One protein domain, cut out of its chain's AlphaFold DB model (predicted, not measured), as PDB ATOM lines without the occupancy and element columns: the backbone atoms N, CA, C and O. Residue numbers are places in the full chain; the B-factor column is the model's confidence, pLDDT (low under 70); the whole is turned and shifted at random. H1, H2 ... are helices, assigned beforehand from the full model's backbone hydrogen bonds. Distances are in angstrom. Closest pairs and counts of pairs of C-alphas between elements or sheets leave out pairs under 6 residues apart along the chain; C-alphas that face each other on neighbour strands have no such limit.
ATOM      1  N   ARG A 156     187.877 284.722 215.779       76.81
ATOM      2  CA  ARG A 156     188.883 285.257 214.842       76.81
ATOM      3  C   ARG A 156     189.995 286.032 215.537       76.81
ATOM      4  O   ARG A 156     191.131 285.951 215.084       76.81
ATOM      5  N   TYR A 157     189.680 286.756 216.607       81.50
ATOM      6  CA  TYR A 157     190.678 287.407 217.446       81.50
ATOM      7  C   TYR A 157     191.557 286.369 218.158       81.50
ATOM      8  O   TYR A 157     192.779 286.470 218.103       81.50
ATOM      9  N   GLN A 158     190.965 285.317 218.732       78.44
ATOM     10  CA  GLN A 158     191.704 284.260 219.438       78.44
ATOM     11  C   GLN A 158     192.664 283.475 218.535       78.44
ATOM     12  O   GLN A 158     193.754 283.123 218.975       78.44
ATOM     13  N   VAL A 159     192.288 283.224 217.277       82.94
ATOM     14  CA  VAL A 159     193.147 282.525 216.300       82.94
ATOM     15  C   VAL A 159     194.047 283.469 215.493       82.94
ATOM     16  O   VAL A 159     194.775 283.016 214.611       82.94
ATOM     17  N   ALA A 160     193.981 284.783 215.729       81.69
ATOM     18  CA  ALA A 160     194.839 285.737 215.041       81.69
ATOM     19  C   ALA A 160     196.272 285.692 215.587       81.69
ATOM     20  O   ALA A 160     196.495 285.550 216.784       81.69
ATOM     21  N   GLU A 161     197.247 285.881 214.697       84.88
ATOM     22  CA  GLU A 161     198.659 286.014 215.068       84.88
ATOM     23  C   GLU A 161     198.871 287.113 216.132       84.88
ATOM     24  O   GLU A 161     198.218 288.164 216.039       84.88
ATOM     25  N   PRO A 162     199.820 286.955 217.077       79.12
ATOM     26  CA  PRO A 162     200.026 287.902 218.179       79.12
ATOM     27  C   PRO A 162     200.150 289.380 217.757       79.12
ATOM     28  O   PRO A 162     199.547 290.236 218.405       79.12
ATOM     29  N   PRO A 163     200.825 289.734 216.641       75.38
ATOM     30  CA  PRO A 163     200.864 291.120 216.174       75.38
ATOM     31  C   PRO A 163     199.487 291.690 215.801       75.38
ATOM     32  O   PRO A 163     199.230 292.871 216.006       75.38
ATOM     33  N   LYS A 164     198.578 290.864 215.268       77.94
ATOM     34  CA  LYS A 164     197.221 291.292 214.892       77.94
ATOM     35  C   LYS A 164     196.349 291.510 216.123       77.94
ATOM     36  O   LYS A 164     195.585 292.469 216.147       77.94
ATOM     37  N   GLN A 165     196.492 290.660 217.139       79.62
ATOM     38  CA  GLN A 165     195.830 290.847 218.431       79.62
ATOM     39  C   GLN A 165     196.267 292.165 219.074       79.62
ATOM     40  O   GLN A 165     195.413 292.960 219.442       79.62
ATOM     41  N   LEU A 166     197.570 292.469 219.073       78.06
ATOM     42  CA  LEU A 166     198.105 293.725 219.618       78.06
ATOM     43  C   LEU A 166     197.580 294.978 218.907       78.06
ATOM     44  O   LEU A 166     197.361 295.999 219.555       78.06
ATOM     45  N   VAL A 167     197.386 294.921 217.587       76.06
ATOM     46  CA  VAL A 167     196.782 296.026 216.826       76.06
ATOM     47  C   VAL A 167     195.312 296.201 217.199       76.06
ATOM     48  O   VAL A 167     194.864 297.326 217.392       76.06
ATOM     49  N   ILE A 168     194.565 295.103 217.325       80.44
ATOM     50  CA  ILE A 168     193.156 295.147 217.733       80.44
ATOM     51  C   ILE A 168     193.039 295.674 219.168       80.44
ATOM     52  O   ILE A 168     192.231 296.559 219.422       80.44
ATOM     53  N   ASP A 169     193.891 295.215 220.081       79.75
ATOM     54  CA  ASP A 169     193.947 295.701 221.460       79.75
ATOM     55  C   ASP A 169     194.296 297.181 221.522       79.75
ATOM     56  O   ASP A 169     193.747 297.913 222.337       79.75
ATOM     57  N   PHE A 170     195.205 297.637 220.659       75.38
ATOM     58  CA  PHE A 170     195.544 299.047 220.547       75.38
ATOM     59  C   PHE A 170     194.361 299.885 220.048       75.38
ATOM     60  O   PHE A 170     194.084 300.925 220.633       75.38
ATOM     61  N   LEU A 171     193.632 299.414 219.034       75.75
ATOM     62  CA  LEU A 171     192.429 300.082 218.521       75.75
ATOM     63  C   LEU A 171     191.273 300.114 219.532       75.75
ATOM     64  O   LEU A 171     190.407 300.976 219.437       75.75
ATOM     65  N   LEU A 172     191.232 299.166 220.472       78.94
ATOM     66  CA  LEU A 172     190.194 299.066 221.502       78.94
ATOM     67  C   LEU A 172     190.594 299.710 222.842       78.94
ATOM     68  O   LEU A 172     189.797 299.687 223.782       78.94
ATOM     69  N   LYS A 173     191.816 300.247 222.965       73.38
ATOM     70  CA  LYS A 173     192.294 300.893 224.196       73.38
ATOM     71  C   LYS A 173     191.628 302.250 224.417       73.38
ATOM     72  O   LYS A 173     191.403 303.010 223.486       73.38
ATOM     73  N   ASP A 174     191.389 302.554 225.690       61.22
ATOM     74  CA  ASP A 174     190.940 303.866 226.164       61.22
ATOM     75  C   ASP A 174     192.067 304.906 225.975       61.22
ATOM     76  O   ASP A 174     193.228 304.613 226.291       61.22
ATOM     77  N   GLU A 175     191.750 306.109 225.480       62.03
ATOM     78  CA  GLU A 175     192.731 307.132 225.045       62.03
ATOM     79  C   GLU A 175     193.727 307.550 226.145       62.03
ATOM     80  O   GLU A 175     194.804 308.075 225.863       62.03
ATOM     81  N   SER A 176     193.397 307.312 227.418       61.88
ATOM     82  CA  SER A 176     194.248 307.680 228.553       61.88
ATOM     83  C   SER A 176     195.360 306.671 228.866       61.88
ATOM     84  O   SER A 176     196.161 306.918 229.772       61.88
ATOM     85  N   ALA A 177     195.399 305.508 228.207       62.47
ATOM     86  CA  ALA A 177     196.399 304.480 228.478       62.47
ATOM     87  C   ALA A 177     197.683 304.708 227.655       62.47
ATOM     88  O   ALA A 177     197.609 304.986 226.456       62.47
ATOM     89  N   PRO A 178     198.885 304.530 228.238       64.50
ATOM     90  CA  PRO A 178     200.123 304.607 227.474       64.50
ATOM     91  C   PRO A 178     200.122 303.555 226.352       64.50
ATOM     92  O   PRO A 178     199.938 302.351 226.577       64.50
ATOM     93  N   GLY A 179     200.288 304.042 225.118       64.88
ATOM     94  CA  GLY A 179     200.339 303.218 223.914       64.88
ATOM     95  C   GLY A 179     201.518 302.236 223.935       64.88
ATOM     96  O   GLY A 179     202.513 302.476 224.625       64.88
ATOM     97  N   PRO A 180     201.422 301.112 223.208       70.00
ATOM     98  CA  PRO A 180     202.486 300.122 223.177       70.00
ATOM     99  C   PRO A 180     203.778 300.707 222.568       70.00
ATOM    100  O   PRO A 180     203.710 301.598 221.720       70.00
ATOM    101  N   PRO A 181     204.960 300.203 222.970       68.31
ATOM    102  CA  PRO A 181     206.257 300.789 222.610       68.31
ATOM    103  C   PRO A 181     206.613 300.682 221.120       68.31
ATOM    104  O   PRO A 181     207.546 301.341 220.683       68.31
ATOM    105  N   TRP A 182     205.877 299.872 220.351       71.62
ATOM    106  CA  TRP A 182     206.011 299.754 218.897       71.62
ATOM    107  C   TRP A 182     205.140 300.756 218.118       71.62
ATOM    108  O   TRP A 182     205.255 300.841 216.901       71.62
ATOM    109  N   ALA A 183     204.220 301.459 218.790       70.94
ATOM    110  CA  ALA A 183     203.320 302.412 218.150       70.94
ATOM    111  C   ALA A 183     203.942 303.814 218.157       70.94
ATOM    112  O   ALA A 183     203.714 304.615 219.077       70.94
ATOM    113  N   ASP A 184     204.721 304.074 217.113       72.69
ATOM    114  CA  ASP A 184     205.372 305.347 216.814       72.69
ATOM    115  C   ASP A 184     204.331 306.469 216.633       72.69
ATOM    116  O   ASP A 184     203.162 306.215 216.323       72.69
ATOM    117  N   GLY A 185     204.738 307.733 216.807       71.44
ATOM    118  CA  GLY A 185     203.831 308.892 216.709       71.44
ATOM    119  C   GLY A 185     203.054 308.973 215.385       71.44
ATOM    120  O   GLY A 185     201.887 309.376 215.371       71.44
ATOM    121  N   ASP A 186     203.653 308.501 214.293       71.62
ATOM    122  CA  ASP A 186     203.018 308.457 212.972       71.62
ATOM    123  C   ASP A 186     201.943 307.367 212.871       71.62
ATOM    124  O   ASP A 186     200.886 307.591 212.276       71.62
ATOM    125  N   ALA A 187     202.155 306.206 213.502       69.50
ATOM    126  CA  ALA A 187     201.169 305.125 213.533       69.50
ATOM    127  C   ALA A 187     199.907 305.540 214.308       69.50
ATOM    128  O   ALA A 187     198.795 305.192 213.909       69.50
ATOM    129  N   ARG A 188     200.076 306.340 215.370       69.69
ATOM    130  CA  ARG A 188     198.963 306.939 216.129       69.69
ATOM    131  C   ARG A 188     198.193 307.941 215.277       69.69
ATOM    132  O   ARG A 188     196.996 307.787 215.081       69.69
ATOM    133  N   SER A 189     198.911 308.875 214.654       74.31
ATOM    134  CA  SER A 189     198.316 309.898 213.784       74.31
ATOM    135  C   SER A 189     197.532 309.293 212.610       74.31
ATOM    136  O   SER A 189     196.500 309.821 212.190       74.31
ATOM    137  N   TYR A 190     198.004 308.166 212.068       73.25
ATOM    138  CA  TYR A 190     197.300 307.441 211.015       73.25
ATOM    139  C   TYR A 190     196.023 306.751 211.521       73.25
ATOM    140  O   TYR A 190     194.995 306.820 210.845       73.25
ATOM    141  N   ALA A 191     196.061 306.128 212.702       73.06
ATOM    142  CA  ALA A 191     194.881 305.528 213.327       73.06
ATOM    143  C   ALA A 191     193.793 306.582 213.605       73.06
ATOM    144  O   ALA A 191     192.653 306.403 213.170       73.06
ATOM    145  N   ASP A 192     194.168 307.728 214.178       73.44
ATOM    146  CA  ASP A 192     193.255 308.852 214.443       73.44
ATOM    147  C   ASP A 192     192.630 309.387 213.141       73.44
ATOM    148  O   ASP A 192     191.444 309.719 213.065       73.44
ATOM    149  N   SER A 193     193.415 309.427 212.056       75.69
ATOM    150  CA  SER A 193     192.930 309.826 210.729       75.69
ATOM    151  C   SER A 193     191.861 308.869 210.186       75.69
ATOM    152  O   SER A 193     190.859 309.309 209.606       75.69
ATOM    153  N   LEU A 194     192.044 307.557 210.382       74.31
ATOM    154  CA  LEU A 194     191.068 306.542 209.982       74.31
ATOM    155  C   LEU A 194     189.782 306.639 210.801       74.31
ATOM    156  O   LEU A 194     188.693 306.569 210.221       74.31
ATOM    157  N   GLU A 195     189.889 306.861 212.108       78.19
ATOM    158  CA  GLU A 195     188.735 307.069 212.980       78.19
ATOM    159  C   GLU A 195     187.936 308.307 212.561       78.19
ATOM    160  O   GLU A 195     186.727 308.229 212.319       78.19
ATOM    161  N   MET A 196     188.612 309.433 212.326       76.06
ATOM    162  CA  MET A 196     187.971 310.657 211.838       76.06
ATOM    163  C   MET A 196     187.283 310.454 210.487       76.06
ATOM    164  O   MET A 196     186.209 311.012 210.230       76.06
ATOM    165  N   LYS A 197     187.859 309.632 209.606       78.94
ATOM    166  CA  LYS A 197     187.243 309.281 208.323       78.94
ATOM    167  C   LYS A 197     185.997 308.413 208.513       78.94
ATOM    168  O   LYS A 197     184.989 308.672 207.852       78.94
ATOM    169  N   ALA A 198     186.035 307.443 209.424       76.19
ATOM    170  CA  ALA A 198     184.892 306.594 209.756       76.19
ATOM    171  C   ALA A 198     183.738 307.408 210.365       76.19
ATOM    172  O   ALA A 198     182.596 307.295 209.914       76.19
ATOM    173  N   LEU A 199     184.035 308.309 211.307       77.00
ATOM    174  CA  LEU A 199     183.053 309.205 211.923       77.00
ATOM    175  C   LEU A 199     182.380 310.117 210.890       77.00
ATOM    176  O   LEU A 199     181.153 310.248 210.886       77.00
ATOM    177  N   ARG A 200     183.154 310.693 209.960       82.94
ATOM    178  CA  ARG A 200     182.613 311.492 208.845       82.94
ATOM    179  C   ARG A 200     181.681 310.678 207.956       82.94
ATOM    180  O   ARG A 200     180.666 311.195 207.496       82.94
ATOM    181  N   TRP A 201     182.008 309.414 207.715       77.88
ATOM    182  CA  TRP A 201     181.195 308.538 206.879       77.88
ATOM    183  C   TRP A 201     179.863 308.178 207.548       77.88
ATOM    184  O   TRP A 201     178.812 308.270 206.915       77.88
ATOM    185  N   ILE A 202     179.882 307.888 208.852       79.44
ATOM    186  CA  ILE A 202     178.670 307.658 209.654       79.44
ATOM    187  C   ILE A 202     177.801 308.921 209.705       79.44
ATOM    188  O   ILE A 202     176.582 308.839 209.548       79.44
ATOM    189  N   ALA A 203     178.409 310.092 209.904       78.00
ATOM    190  CA  ALA A 203     177.693 311.366 209.911       78.00
ATOM    191  C   ALA A 203     177.006 311.636 208.563       78.00
ATOM    192  O   ALA A 203     175.832 312.002 208.542       78.00
ATOM    193  N   LYS A 204     177.697 311.360 207.449       77.56
ATOM    194  CA  LYS A 204     177.140 311.474 206.096       77.56
ATOM    195  C   LYS A 204     175.961 310.518 205.866       77.56
ATOM    196  O   LYS A 204     174.923 310.927 205.353       77.56
ATOM    197  N   GLY A 205     176.072 309.267 206.317       72.31
ATOM    198  CA  GLY A 205     174.969 308.303 206.235       72.31
ATOM    199  C   GLY A 205     173.730 308.722 207.040       72.31
ATOM    200  O   GLY A 205     172.604 308.493 206.604       72.31
ATOM    201  N   LYS A 206     173.917 309.390 208.187       65.94
ATOM    202  CA  LYS A 206     172.814 309.940 208.997       65.94
ATOM    203  C   LYS A 206     172.126 311.127 208.317       65.94
ATOM    204  O   LYS A 206     170.899 311.185 208.326       65.94
ATOM    205  N   SER A 207     172.879 312.035 207.691       60.97
ATOM    206  CA  SER A 207     172.296 313.155 206.933       60.97
ATOM    207  C   SER A 207     171.513 312.690 205.700       60.97
ATOM    208  O   SER A 207     170.445 313.227 205.414       60.97
ATOM    209  N   ASP A 208     171.984 311.642 205.019       59.59
ATOM    210  CA  ASP A 208     171.311 311.075 203.841       59.59
ATOM    211  C   ASP A 208     170.021 310.308 204.206       59.59
ATOM    212  O   ASP A 208     169.105 310.189 203.391       59.59
ATOM    213  N   ALA A 209     169.914 309.800 205.440       59.44
ATOM    214  CA  ALA A 209     168.700 309.164 205.958       59.44
ATOM    215  C   ALA A 209     167.643 310.185 206.425       59.44
ATOM    216  O   ALA A 209     166.440 309.948 206.290       59.44
ATOM    217  N   GLN A 210     168.077 311.337 206.944       56.81
ATOM    218  CA  GLN A 210     167.190 312.384 207.463       56.81
ATOM    219  C   GLN A 210     166.533 313.219 206.351       56.81
ATOM    220  O   GLN A 210     165.425 313.714 206.527       56.81
ATOM    221  N   THR A 211     167.160 313.327 205.178       57.62
ATOM    222  CA  THR A 211     166.574 314.005 204.005       57.62
ATOM    223  C   THR A 211     165.506 313.173 203.287       57.62
ATOM    224  O   THR A 211     164.646 313.739 202.622       57.62
TER     225      THR A 211
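What this domain is: This is residues 156 to 211 of the 215 residues of an uncharacterized protein of Azoarcus nasutitermitis (UniProt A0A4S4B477). What shape does the model show? One long helix, H2, makes the length, and its residues 196 to 211 stick out as a free arm; at its other end the short helix H1 and the looping link between the two helices make a small, loose head. H1 ends near residue 191 of H2, and residues 172 to 177 of the link also stick out. What is it made of? The 56 printed residues hold two named helices, H1 then H2, and no named strand; the class is all helix. How spread out is it? It is only just loose, close to extended, with a radius of gyration of the C-alphas of 14.8 A, and it is elongated, spanning 45 by 28 by 18 A.

How they stand to each other: How do the helices stand to each other? H2, residues 185 to 211, and H1, residues 162 to 171, are close but not clearly touching: their closest C-alphas, those of Leu 171 and Ala 191, are 7.9 A apart. They run the same way at a steep tilt of 57 degrees. What do the backbones show? In H1 and H2 every O i to N i+4 pair is within hydrogen-bond range.

Where its parts are: Where is H2? It measures 39.7 A from C-alpha 185 at (203.831, 308.892, 216.709) to C-alpha 211 at (166.574, 314.005, 204.005). Where does H1 begin? Its C-alpha 162 is at (200.026, 287.902, 218.179), and H1 measures 14.4 A from first to last C-alpha.

The domain as a whole: How far does it reach? The two C-alphas farthest apart, those of Pro 181 and Thr 211, are 45.8 A apart. Is it continuous? The printed part has no cut, and H1 to H2 is a long link of 13 residues. Where is confidence low? The mean pLDDT of the printed part is 73.0, and residues 174 to 179, 181, 187 to 188 and 206 to 211 are under 70.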